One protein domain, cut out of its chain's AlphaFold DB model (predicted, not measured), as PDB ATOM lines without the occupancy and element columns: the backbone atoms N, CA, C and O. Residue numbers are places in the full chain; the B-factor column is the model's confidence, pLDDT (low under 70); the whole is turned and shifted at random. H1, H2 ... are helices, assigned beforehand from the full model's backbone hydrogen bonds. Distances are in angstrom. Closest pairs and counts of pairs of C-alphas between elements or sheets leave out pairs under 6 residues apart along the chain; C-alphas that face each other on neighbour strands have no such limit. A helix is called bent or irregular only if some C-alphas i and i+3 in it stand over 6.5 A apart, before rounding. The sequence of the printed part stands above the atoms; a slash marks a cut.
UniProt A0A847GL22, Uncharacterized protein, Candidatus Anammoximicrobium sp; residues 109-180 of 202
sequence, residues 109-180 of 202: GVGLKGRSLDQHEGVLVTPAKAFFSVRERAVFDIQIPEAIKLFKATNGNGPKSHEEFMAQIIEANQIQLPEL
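This is residues 109 to 180 of the 202 residues of an uncharacterized protein of Candidatus Anammoximicrobium sp (UniProt A0A847GL22). One long helix, H2, slightly bent but nearly straight, runs the length of a rod; the short helix H1 packs on one arm of it, and H3 crosses the other arm on the same side. After H3, residues 172 to 180 fold back toward H1. The printed part has 72 residues with three named helices, in the order H1, H2, H3, and no named strand, and its class is all helix. It is loose, with a radius of gyration of the C-alphas of 15.1 A, and spans 49 by 18 by 14 A.

H1, residues 112 to 115, comes first. H2, residues 125 to 155, was assigned as one helix by its hydrogen bonds but is bent: C-alphas 141 and 144 are 6.8 A apart. Its arms, H2a with residues 125 to 141 and H2b with residues 144 to 155, stand at a shallow tilt of 23 degrees. H1 touches H2a, of which residues 129 to 133 alone take part; the closest C-alphas, of Gly 114 and Phe 132, are 5.4 A apart. H3, residues 162 to 171, touches H2b, about perpendicular at 79 degrees, with the C-alphas of Ala 147 and Ile 169 closest at 5.7 A. H1 is apart from H2b and H3, and H2a is apart from H3. In H2a and H2b every O i to N i+4 pair is within hydrogen-bond range; in H3 5 of 6 are, and H1 is too short for such a pair.

H1 begins at C-alpha 112 (-119.565, -144.851, 128.980) and is 5.2 A long. H2a begins at C-alpha 125 (-117.396, -135.491, 139.873) and measures 23.8 A, H2b 16.1 A. H3 is 12.4 A long and ends at C-alpha 171 (-137.509, -144.803, 118.957); it is neither bent nor irregular, but only just: C-alphas 168 and 171 are 6.1 A apart.

The two C-alphas farthest apart, of Gly 122 and Gly 156, are 48.8 A apart; those of Gly 109 and Leu 180, the first and last printed, 9.8 A. The printed part has no cut, and both links, H1 to H2 and H2 to H3, are short. The mean pLDDT of the printed part is 88.5, with residue 109 under 70.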
ATOM      1  N   GLY A 109    -124.814-147.950 135.405       69.88
ATOM      2  CA  GLY A 109    -123.363-148.011 135.250       69.88
ATOM      3  C   GLY A 109    -122.874-148.749 134.003       69.88
ATOM      4  O   GLY A 109    -121.678-149.020 133.913       69.88
ATOM      5  N   VAL A 110    -123.743-149.081 133.042       76.25
ATOM      6  CA  VAL A 110    -123.314-149.616 131.731       76.25
ATOM      7  C   VAL A 110    -122.878-148.513 130.761       76.25
ATOM      8  O   VAL A 110    -122.102-148.778 129.844       76.25
ATOM      9  N   GLY A 111    -123.321-147.272 130.984       78.56
ATOM     10  CA  GLY A 111    -123.005-146.140 130.119       78.56
ATOM     11  C   GLY A 111    -121.547-145.684 130.225       78.56
ATOM     12  O   GLY A 111    -120.995-145.536 131.320       78.56
ATOM     13  N   LEU A 112    -120.931-145.375 129.079       82.88
ATOM     14  CA  LEU A 112    -119.565-144.851 128.980       82.88
ATOM     15  C   LEU A 112    -119.377-143.608 129.861       82.88
ATOM     16  O   LEU A 112    -118.378-143.493 130.560       82.88
ATOM     17  N   LYS A 113    -120.366-142.709 129.867       74.81
ATOM     18  CA  LYS A 113    -120.306-141.419 130.567       74.81
ATOM     19  C   LYS A 113    -120.363-141.542 132.091       74.81
ATOM     20  O   LYS A 113    -119.721-140.762 132.790       74.81
ATOM     21  N   GLY A 114    -121.113-142.517 132.604       74.56
ATOM     22  CA  GLY A 114    -121.105-142.852 134.026       74.56
ATOM     23  C   GLY A 114    -119.771-143.480 134.432       74.56
ATOM     24  O   GLY A 114    -119.158-143.039 135.404       74.56
ATOM     25  N   ARG A 115    -119.281-144.448 133.642       77.88
ATOM     26  CA  ARG A 115    -118.046-145.188 133.951       77.88
ATOM     27  C   ARG A 115    -116.764-144.392 133.765       77.88
ATOM     28  O   ARG A 115    -115.811-144.595 134.509       77.88
ATOM     29  N   SER A 116    -116.718-143.463 132.816       77.00
ATOM     30  CA  SER A 116    -115.556-142.586 132.630       77.00
ATOM     31  C   SER A 116    -115.287-141.718 133.860       77.00
ATOM     32  O   SER A 116    -114.171-141.266 134.064       77.00
ATOM     33  N   LEU A 117    -116.307-141.489 134.693       78.94
ATOM     34  CA  LEU A 117    -116.180-140.738 135.939       78.94
ATOM     35  C   LEU A 117    -115.785-141.623 137.131       78.94
ATOM     36  O   LEU A 117    -115.488-141.084 138.188       78.94
ATOM     37  N   ASP A 118    -115.734-142.955 136.987       78.12
ATOM     38  CA  ASP A 118    -115.310-143.863 138.067       78.12
ATOM     39  C   ASP A 118    -113.833-143.683 138.441       78.12
ATOM     40  O   ASP A 118    -113.440-143.961 139.569       78.12
ATOM     41  N   GLN A 119    -113.011-143.231 137.491       79.31
ATOM     42  CA  GLN A 119    -111.566-143.039 137.660       79.31
ATOM     43  C   GLN A 119    -111.218-141.677 138.275       79.31
ATOM     44  O   GLN A 119    -110.056-141.417 138.586       79.31
ATOM     45  N   HIS A 120    -112.210-140.797 138.414       80.38
ATOM     46  CA  HIS A 120    -112.028-139.428 138.865       80.38
ATOM     47  C   HIS A 120    -112.831-139.201 140.143       80.38
ATOM     48  O   HIS A 120    -114.043-139.386 140.181       80.38
ATOM     49  N   GLU A 121    -112.159-138.752 141.197       77.44
ATOM     50  CA  GLU A 121    -112.808-138.369 142.447       77.44
ATOM     51  C   GLU A 121    -112.700-136.860 142.649       77.44
ATOM     52  O   GLU A 121    -111.692-136.232 142.323       77.44
ATOM     53  N   GLY A 122    -113.766-136.252 143.164       83.19
ATOM     54  CA  GLY A 122    -113.789-134.821 143.433       83.19
ATOM     55  C   GLY A 122    -115.194-134.293 143.682       83.19
ATOM     56  O   GLY A 122    -116.184-134.882 143.248       83.19
ATOM     57  N   VAL A 123    -115.268-133.134 144.336       86.88
ATOM     58  CA  VAL A 123    -116.526-132.482 144.753       86.88
ATOM     59  C   VAL A 123    -117.494-132.264 143.581       86.88
ATOM     60  O   VAL A 123    -118.704-132.330 143.767       86.88
ATOM     61  N   LEU A 124    -116.980-132.053 142.364       87.38
ATOM     62  CA  LEU A 124    -117.794-131.880 141.152       87.38
ATOM     63  C   LEU A 124    -118.093-133.194 140.417       87.38
ATOM     64  O   LEU A 124    -119.092-133.292 139.709       87.38
ATOM     65  N   VAL A 125    -117.252-134.215 140.587       88.25
ATOM     66  CA  VAL A 125    -117.396-135.491 139.873       88.25
ATOM     67  C   VAL A 125    -118.463-136.364 140.524       88.25
ATOM     68  O   VAL A 125    -119.271-136.971 139.825       88.25
ATOM     69  N   THR A 126    -118.538-136.371 141.856       88.56
ATOM     70  CA  THR A 126    -119.560-137.111 142.610       88.56
ATOM     71  C   THR A 126    -121.000-136.772 142.187       88.56
ATOM     72  O   THR A 126    -121.739-137.706 141.862       88.56
ATOM     73  N   PRO A 127    -121.432-135.493 142.123       90.12
ATOM     74  CA  PRO A 127    -122.782-135.164 141.665       90.12
ATOM     75  C   PRO A 127    -122.997-135.501 140.184       90.12
ATOM     76  O   PRO A 127    -124.079-135.960 139.821       90.12
ATOM     77  N   ALA A 128    -121.977-135.356 139.330       89.50
ATOM     78  CA  ALA A 128    -122.076-135.745 137.922       89.50
ATOM     79  C   ALA A 128    -122.292-137.261 137.760       89.50
ATOM     80  O   ALA A 128    -123.189-137.691 137.037       89.50
ATOM     81  N   LYS A 129    -121.531-138.083 138.491       88.31
ATOM     82  CA  LYS A 129    -121.693-139.542 138.504       88.31
ATOM     83  C   LYS A 129    -123.073-139.956 139.015       88.31
ATOM     84  O   LYS A 129    -123.708-140.835 138.427       88.31
ATOM     85  N   ALA A 130    -123.554-139.316 140.081       89.19
ATOM     86  CA  ALA A 130    -124.895-139.559 140.602       89.19
ATOM     87  C   ALA A 130    -125.971-139.226 139.555       89.19
ATOM     88  O   ALA A 130    -126.868-140.036 139.333       89.19
ATOM     89  N   PHE A 131    -125.842-138.095 138.854       91.25
ATOM     90  CA  PHE A 131    -126.768-137.692 137.795       91.25
ATOM     91  C   PHE A 131    -126.869-138.736 136.675       91.25
ATOM     92  O   PHE A 131    -127.975-139.153 136.325       91.25
ATOM     93  N   PHE A 132    -125.737-139.212 136.147       90.56
ATOM     94  CA  PHE A 132    -125.754-140.255 135.115       90.56
ATOM     95  C   PHE A 132    -126.313-141.572 135.648       90.56
ATOM     96  O   PHE A 132    -127.179-142.159 135.010       90.56
ATOM     97  N   SER A 133    -125.928-141.979 136.858       88.50
ATOM     98  CA  SER A 133    -126.437-143.211 137.476       88.50
ATOM     99  C   SER A 133    -127.959-143.193 137.655       88.50
ATOM    100  O   SER A 133    -128.623-144.197 137.407       88.50
ATOM    101  N   VAL A 134    -128.528-142.057 138.077       91.88
ATOM    102  CA  VAL A 134    -129.982-141.887 138.234       91.88
ATOM    103  C   VAL A 134    -130.678-141.893 136.878       91.88
ATOM    104  O   VAL A 134    -131.708-142.545 136.733       91.88
ATOM    105  N   ARG A 135    -130.113-141.213 135.874       91.12
ATOM    106  CA  ARG A 135    -130.677-141.189 134.520       91.12
ATOM    107  C   ARG A 135    -130.705-142.580 133.891       91.12
ATOM    108  O   ARG A 135    -131.736-142.976 133.363       91.12
ATOM    109  N   GLU A 136    -129.601-143.317 133.976       91.38
ATOM    110  CA  GLU A 136    -129.505-144.692 133.475       91.38
ATOM    111  C   GLU A 136    -130.526-145.589 134.173       91.38
ATOM    112  O   GLU A 136    -131.290-146.293 133.518       91.38
ATOM    113  N   ARG A 137    -130.618-145.487 135.503       91.19
ATOM    114  CA  ARG A 137    -131.617-146.224 136.273       91.19
ATOM    115  C   ARG A 137    -133.046-145.899 135.837       91.19
ATOM    116  O   ARG A 137    -133.843-146.809 135.671       91.19
ATOM    117  N   ALA A 138    -133.375-144.625 135.639       92.19
ATOM    118  CA  ALA A 138    -134.707-144.226 135.198       92.19
ATOM    119  C   ALA A 138    -135.055-144.804 133.817       92.19
ATOM    120  O   ALA A 138    -136.200-145.177 133.579       92.19
ATOM    121  N   VAL A 139    -134.078-144.913 132.914       91.56
ATOM    122  CA  VAL A 139    -134.284-145.542 131.605       91.56
ATOM    123  C   VAL A 139    -134.567-147.041 131.754       91.56
ATOM    124  O   VAL A 139    -135.595-147.510 131.268       91.56
ATOM    125  N   PHE A 140    -133.703-147.779 132.456       91.00
ATOM    126  CA  PHE A 140    -133.801-149.242 132.538       91.00
ATOM    127  C   PHE A 140    -134.917-149.744 133.467       91.00
ATOM    128  O   PHE A 140    -135.614-150.689 133.109       91.00
ATOM    129  N   ASP A 141    -135.126-149.110 134.625       90.81
ATOM    130  CA  ASP A 141    -136.092-149.580 135.632       90.81
ATOM    131  C   ASP A 141    -137.513-149.045 135.397       90.81
ATOM    132  O   ASP A 141    -138.472-149.622 135.907       90.81
ATOM    133  N   ILE A 142    -137.659-147.918 134.687       92.38
ATOM    134  CA  ILE A 142    -138.947-147.219 134.553       92.38
ATOM    135  C   ILE A 142    -139.359-147.117 133.086       92.38
ATOM    136  O   ILE A 142    -140.380-147.678 132.706       92.38
ATOM    137  N   GLN A 143    -138.576-146.433 132.245       92.94
ATOM    138  CA  GLN A 143    -139.013-146.127 130.876       92.94
ATOM    139  C   GLN A 143    -139.188-147.381 130.017       92.94
ATOM    140  O   GLN A 143    -140.221-147.525 129.371       92.94
ATOM    141  N   ILE A 144    -138.219-148.303 130.029       92.06
ATOM    142  CA  ILE A 144    -138.297-149.525 129.219       92.06
ATOM    143  C   ILE A 144    -139.485-150.411 129.643       92.06
ATOM    144  O   ILE A 144    -140.290-150.750 128.772       92.06
ATOM    145  N   PRO A 145    -139.676-150.755 130.935       92.69
ATOM    146  CA  PRO A 145    -140.828-151.551 131.354       92.69
ATOM    147  C   PRO A 145    -142.174-150.895 131.039       92.69
ATOM    148  O   PRO A 145    -143.093-151.581 130.598       92.69
ATOM    149  N   GLU A 146    -142.312-149.581 131.241       93.75
ATOM    150  CA  GLU A 146    -143.549-148.860 130.911       93.75
ATOM    151  C   GLU A 146    -143.817-148.849 129.401       93.75
ATOM    152  O   GLU A 146    -144.944-149.098 128.972       93.75
ATOM    153  N   ALA A 147    -142.785-148.658 128.579       92.81
ATOM    154  CA  ALA A 147    -142.919-148.684 127.128       92.81
ATOM    155  C   ALA A 147    -143.281-150.085 126.600       92.81
ATOM    156  O   ALA A 147    -144.141-150.211 125.729       92.81
ATOM    157  N   ILE A 148    -142.716-151.156 127.174       92.56
ATOM    158  CA  ILE A 148    -143.128-152.535 126.863       92.56
ATOM    159  C   ILE A 148    -144.588-152.765 127.266       92.56
ATOM    160  O   ILE A 148    -145.354-153.330 126.486       92.56
ATOM    161  N   LYS A 149    -145.013-152.317 128.457       93.00
ATOM    162  CA  LYS A 149    -146.417-152.427 128.891       93.00
ATOM    163  C   LYS A 149    -147.357-151.709 127.927       93.00
ATOM    164  O   LYS A 149    -148.388-152.271 127.565       93.00
ATOM    165  N   LEU A 150    -146.993-150.506 127.486       92.75
ATOM    166  CA  LEU A 150    -147.769-149.740 126.514       92.75
ATOM    167  C   LEU A 150    -147.849-150.464 125.163       92.75
ATOM    168  O   LEU A 150    -148.928-150.592 124.580       92.75
ATOM    169  N   PHE A 151    -146.729-151.008 124.691       92.50
ATOM    170  CA  PHE A 151    -146.684-151.791 123.463       92.50
ATOM    171  C   PHE A 151    -147.564-153.044 123.550       92.50
ATOM    172  O   PHE A 151    -148.353-153.300 122.641       92.50
ATOM    173  N   LYS A 152    -147.507-153.769 124.676       92.94
ATOM    174  CA  LYS A 152    -148.363-154.931 124.965       92.94
ATOM    175  C   LYS A 152    -149.836-154.557 125.027       92.94
ATOM    176  O   LYS A 152    -150.664-155.298 124.512       92.94
ATOM    177  N   ALA A 153    -150.169-153.412 125.617       93.12
ATOM    178  CA  ALA A 153    -151.543-152.922 125.663       93.12
ATOM    179  C   ALA A 153    -152.090-152.599 124.262       93.12
ATOM    180  O   ALA A 153    -153.276-152.790 124.011       93.12
ATOM    181  N   THR A 154    -151.227-152.151 123.348       92.38
ATOM    182  CA  THR A 154    -151.627-151.724 121.997       92.38
ATOM    183  C   THR A 154    -151.638-152.883 120.990       92.38
ATOM    184  O   THR A 154    -152.554-152.987 120.181       92.38
ATOM    185  N   ASN A 155    -150.647-153.781 121.046       91.69
ATOM    186  CA  ASN A 155    -150.457-154.886 120.089       91.69
ATOM    187  C   ASN A 155    -150.873-156.263 120.641       91.69
ATOM    188  O   ASN A 155    -150.841-157.268 119.927       91.69
ATOM    189  N   GLY A 156    -151.209-156.343 121.929       90.31
ATOM    190  CA  GLY A 156    -151.568-157.580 122.630       90.31
ATOM    191  C   GLY A 156    -150.392-158.498 122.982       90.31
ATOM    192  O   GLY A 156    -150.587-159.467 123.707       90.31
ATOM    193  N   ASN A 157    -149.178-158.222 122.493       87.50
ATOM    194  CA  ASN A 157    -147.979-159.037 122.715       87.50
ATOM    195  C   ASN A 157    -146.753-158.148 122.959       87.50
ATOM    196  O   ASN A 157    -146.755-156.978 122.577       87.50
ATOM    197  N   GLY A 158    -145.719-158.700 123.602       89.19
ATOM    198  CA  GLY A 158    -144.421-158.034 123.747       89.19
ATOM    199  C   GLY A 158    -143.630-158.040 122.433       89.19
ATOM    200  O   GLY A 158    -143.962-158.815 121.528       89.19
ATOM    201  N   PRO A 159    -142.591-157.194 122.314       90.25
ATOM    202  CA  PRO A 159    -141.766-157.159 121.117       90.25
ATOM    203  C   PRO A 159    -141.043-158.493 120.927       90.25
ATOM    204  O   PRO A 159    -140.499-159.061 121.876       90.25
ATOM    205  N   LYS A 160    -141.064-159.010 119.695       90.94
ATOM    206  CA  LYS A 160    -140.580-160.368 119.377       90.94
ATOM    207  C   LYS A 160    -139.104-160.415 119.013       90.94
ATOM    208  O   LYS A 160    -138.478-161.469 119.100       90.94
ATOM    209  N   SER A 161    -138.560-159.292 118.560       90.94
ATOM    210  CA  SER A 161    -137.192-159.187 118.073       90.94
ATOM    211  C   SER A 161    -136.518-157.925 118.594       90.94
ATOM    212  O   SER A 161    -137.163-156.973 119.033       90.94
ATOM    213  N   HIS A 162    -135.189-157.924 118.533       90.81
ATOM    214  CA  HIS A 162    -134.390-156.774 118.933       90.81
ATOM    215  C   HIS A 162    -134.634-155.540 118.054       90.81
ATOM    216  O   HIS A 162    -134.718-154.437 118.584       90.81
ATOM    217  N   GLU A 163    -134.792-155.712 116.738       92.44
ATOM    218  CA  GLU A 163    -135.132-154.602 115.836       92.44
ATOM    219  C   GLU A 163    -136.495-154.002 116.170       92.44
ATOM    220  O   GLU A 163    -136.628-152.783 116.249       92.44
ATOM    221  N   GLU A 164    -137.497-154.850 116.421       91.75
ATOM    222  CA  GLU A 164    -138.832-154.386 116.794       91.75
ATOM    223  C   GLU A 164    -138.791-153.635 118.127       91.75
ATOM    224  O   GLU A 164    -139.398-152.576 118.257       91.75
ATOM    225  N   PHE A 165    -138.011-154.130 119.092       93.06
ATOM    226  CA  PHE A 165    -137.779-153.436 120.352       93.06
ATOM    227  C   PHE A 165    -137.148-152.050 120.135       93.06
ATOM    228  O   PHE A 165    -137.631-151.060 120.682       93.06
ATOM    229  N   MET A 166    -136.103-151.944 119.314       93.06
ATOM    230  CA  MET A 166    -135.452-150.657 119.056       93.06
ATOM    231  C   MET A 166    -136.392-149.668 118.353       93.06
ATOM    232  O   MET A 166    -136.556-148.549 118.829       93.06
ATOM    233  N   ALA A 167    -137.096-150.083 117.302       94.00
ATOM    234  CA  ALA A 167    -137.999-149.191 116.576       94.00
ATOM    235  C   ALA A 167    -139.259-148.822 117.389       94.00
ATOM    236  O   ALA A 167    -139.630-147.656 117.507       94.00
ATOM    237  N   GLN A 168    -139.936-149.810 117.979       92.81
ATOM    238  CA  GLN A 168    -141.265-149.608 118.569       92.81
ATOM    239  C   GLN A 168    -141.242-149.249 120.052       92.81
ATOM    240  O   GLN A 168    -142.205-148.675 120.559       92.81
ATOM    241  N   ILE A 169    -140.176-149.594 120.773       92.38
ATOM    242  CA  ILE A 169    -140.040-149.250 122.191       92.38
ATOM    243  C   ILE A 169    -139.113-148.052 122.329       92.38
ATOM    244  O   ILE A 169    -139.517-147.046 122.904       92.38
ATOM    245  N   ILE A 170    -137.898-148.127 121.783       93.31
ATOM    246  CA  ILE A 170    -136.885-147.090 121.997       93.31
ATOM    247  C   ILE A 170    -137.178-145.837 121.164       93.31
ATOM    248  O   ILE A 170    -137.351-144.764 121.741       93.31
ATOM    249  N   GLU A 171    -137.294-145.958 119.840       93.38
ATOM    250  CA  GLU A 171    -137.509-144.803 118.957       93.38
ATOM    251  C   GLU A 171    -138.903-144.191 119.143       93.38
ATOM    252  O   GLU A 171    -139.019-142.978 119.329       93.38
ATOM    253  N   ALA A 172    -139.958-145.013 119.192       91.94
ATOM    254  CA  ALA A 172    -141.328-144.519 119.349       91.94
ATOM    255  C   ALA A 172    -141.559-143.758 120.670       91.94
ATOM    256  O   ALA A 172    -142.326-142.796 120.697       91.94
ATOM    257  N   ASN A 173    -140.878-144.150 121.754       91.00
ATOM    258  CA  ASN A 173    -140.977-143.478 123.056       91.00
ATOM    259  C   ASN A 173    -139.825-142.487 123.305       91.00
ATOM    260  O   ASN A 173    -139.720-141.940 124.401       91.00
ATOM    261  N   GLN A 174    -138.967-142.247 122.303       91.88
ATOM    262  CA  GLN A 174    -137.814-141.338 122.374       91.88
ATOM    263  C   GLN A 174    -136.889-141.630 123.570       91.88
ATOM    264  O   GLN A 174    -136.328-140.724 124.198       91.88
ATOM    265  N   ILE A 175    -136.735-142.912 123.906       91.38
ATOM    266  CA  ILE A 175    -135.919-143.353 125.033       91.38
ATOM    267  C   ILE A 175    -134.452-143.228 124.638       91.38
ATOM    268  O   ILE A 175    -133.974-143.872 123.708       91.38
ATOM    269  N   GLN A 176    -133.704-142.422 125.385       89.62
ATOM    270  CA  GLN A 176    -132.282-142.231 125.126       89.62
ATOM    271  C   GLN A 176    -131.466-143.304 125.840       89.62
ATOM    272  O   GLN A 176    -131.179-143.183 127.037       89.62
ATOM    273  N   LEU A 177    -131.083-144.343 125.095       90.00
ATOM    274  CA  LEU A 177    -130.176-145.366 125.595       90.00
ATOM    275  C   LEU A 177    -128.769-144.779 125.809       90.00
ATOM    276  O   LEU A 177    -128.258-144.061 124.946       90.00
ATOM    277  N   PRO A 178    -128.117-145.071 126.948       88.38
ATOM    278  CA  PRO A 178    -126.734-144.670 127.180       88.38
ATOM    279  C   PRO A 178    -125.790-145.282 126.142       88.38
ATOM    280  O   PRO A 178    -125.952-146.436 125.750       88.38
ATOM    281  N   GLU A 179    -124.758-144.551 125.739       88.38
ATOM    282  CA  GLU A 179    -123.717-145.102 124.868       88.38
ATOM    283  C   GLU A 179    -122.892-146.147 125.626       88.38
ATOM    284  O   GLU A 179    -122.414-145.888 126.736       88.38
ATOM    285  N   LEU A 180    -122.721-147.326 125.028       87.62
ATOM    286  CA  LEU A 180    -121.907-148.398 125.595       87.62
ATOM    287  C   LEU A 180    -120.423-148.222 125.230       87.62
ATOM    288  O   LEU A 180    -120.103-147.693 124.164       87.62
TER     289      LEU A 180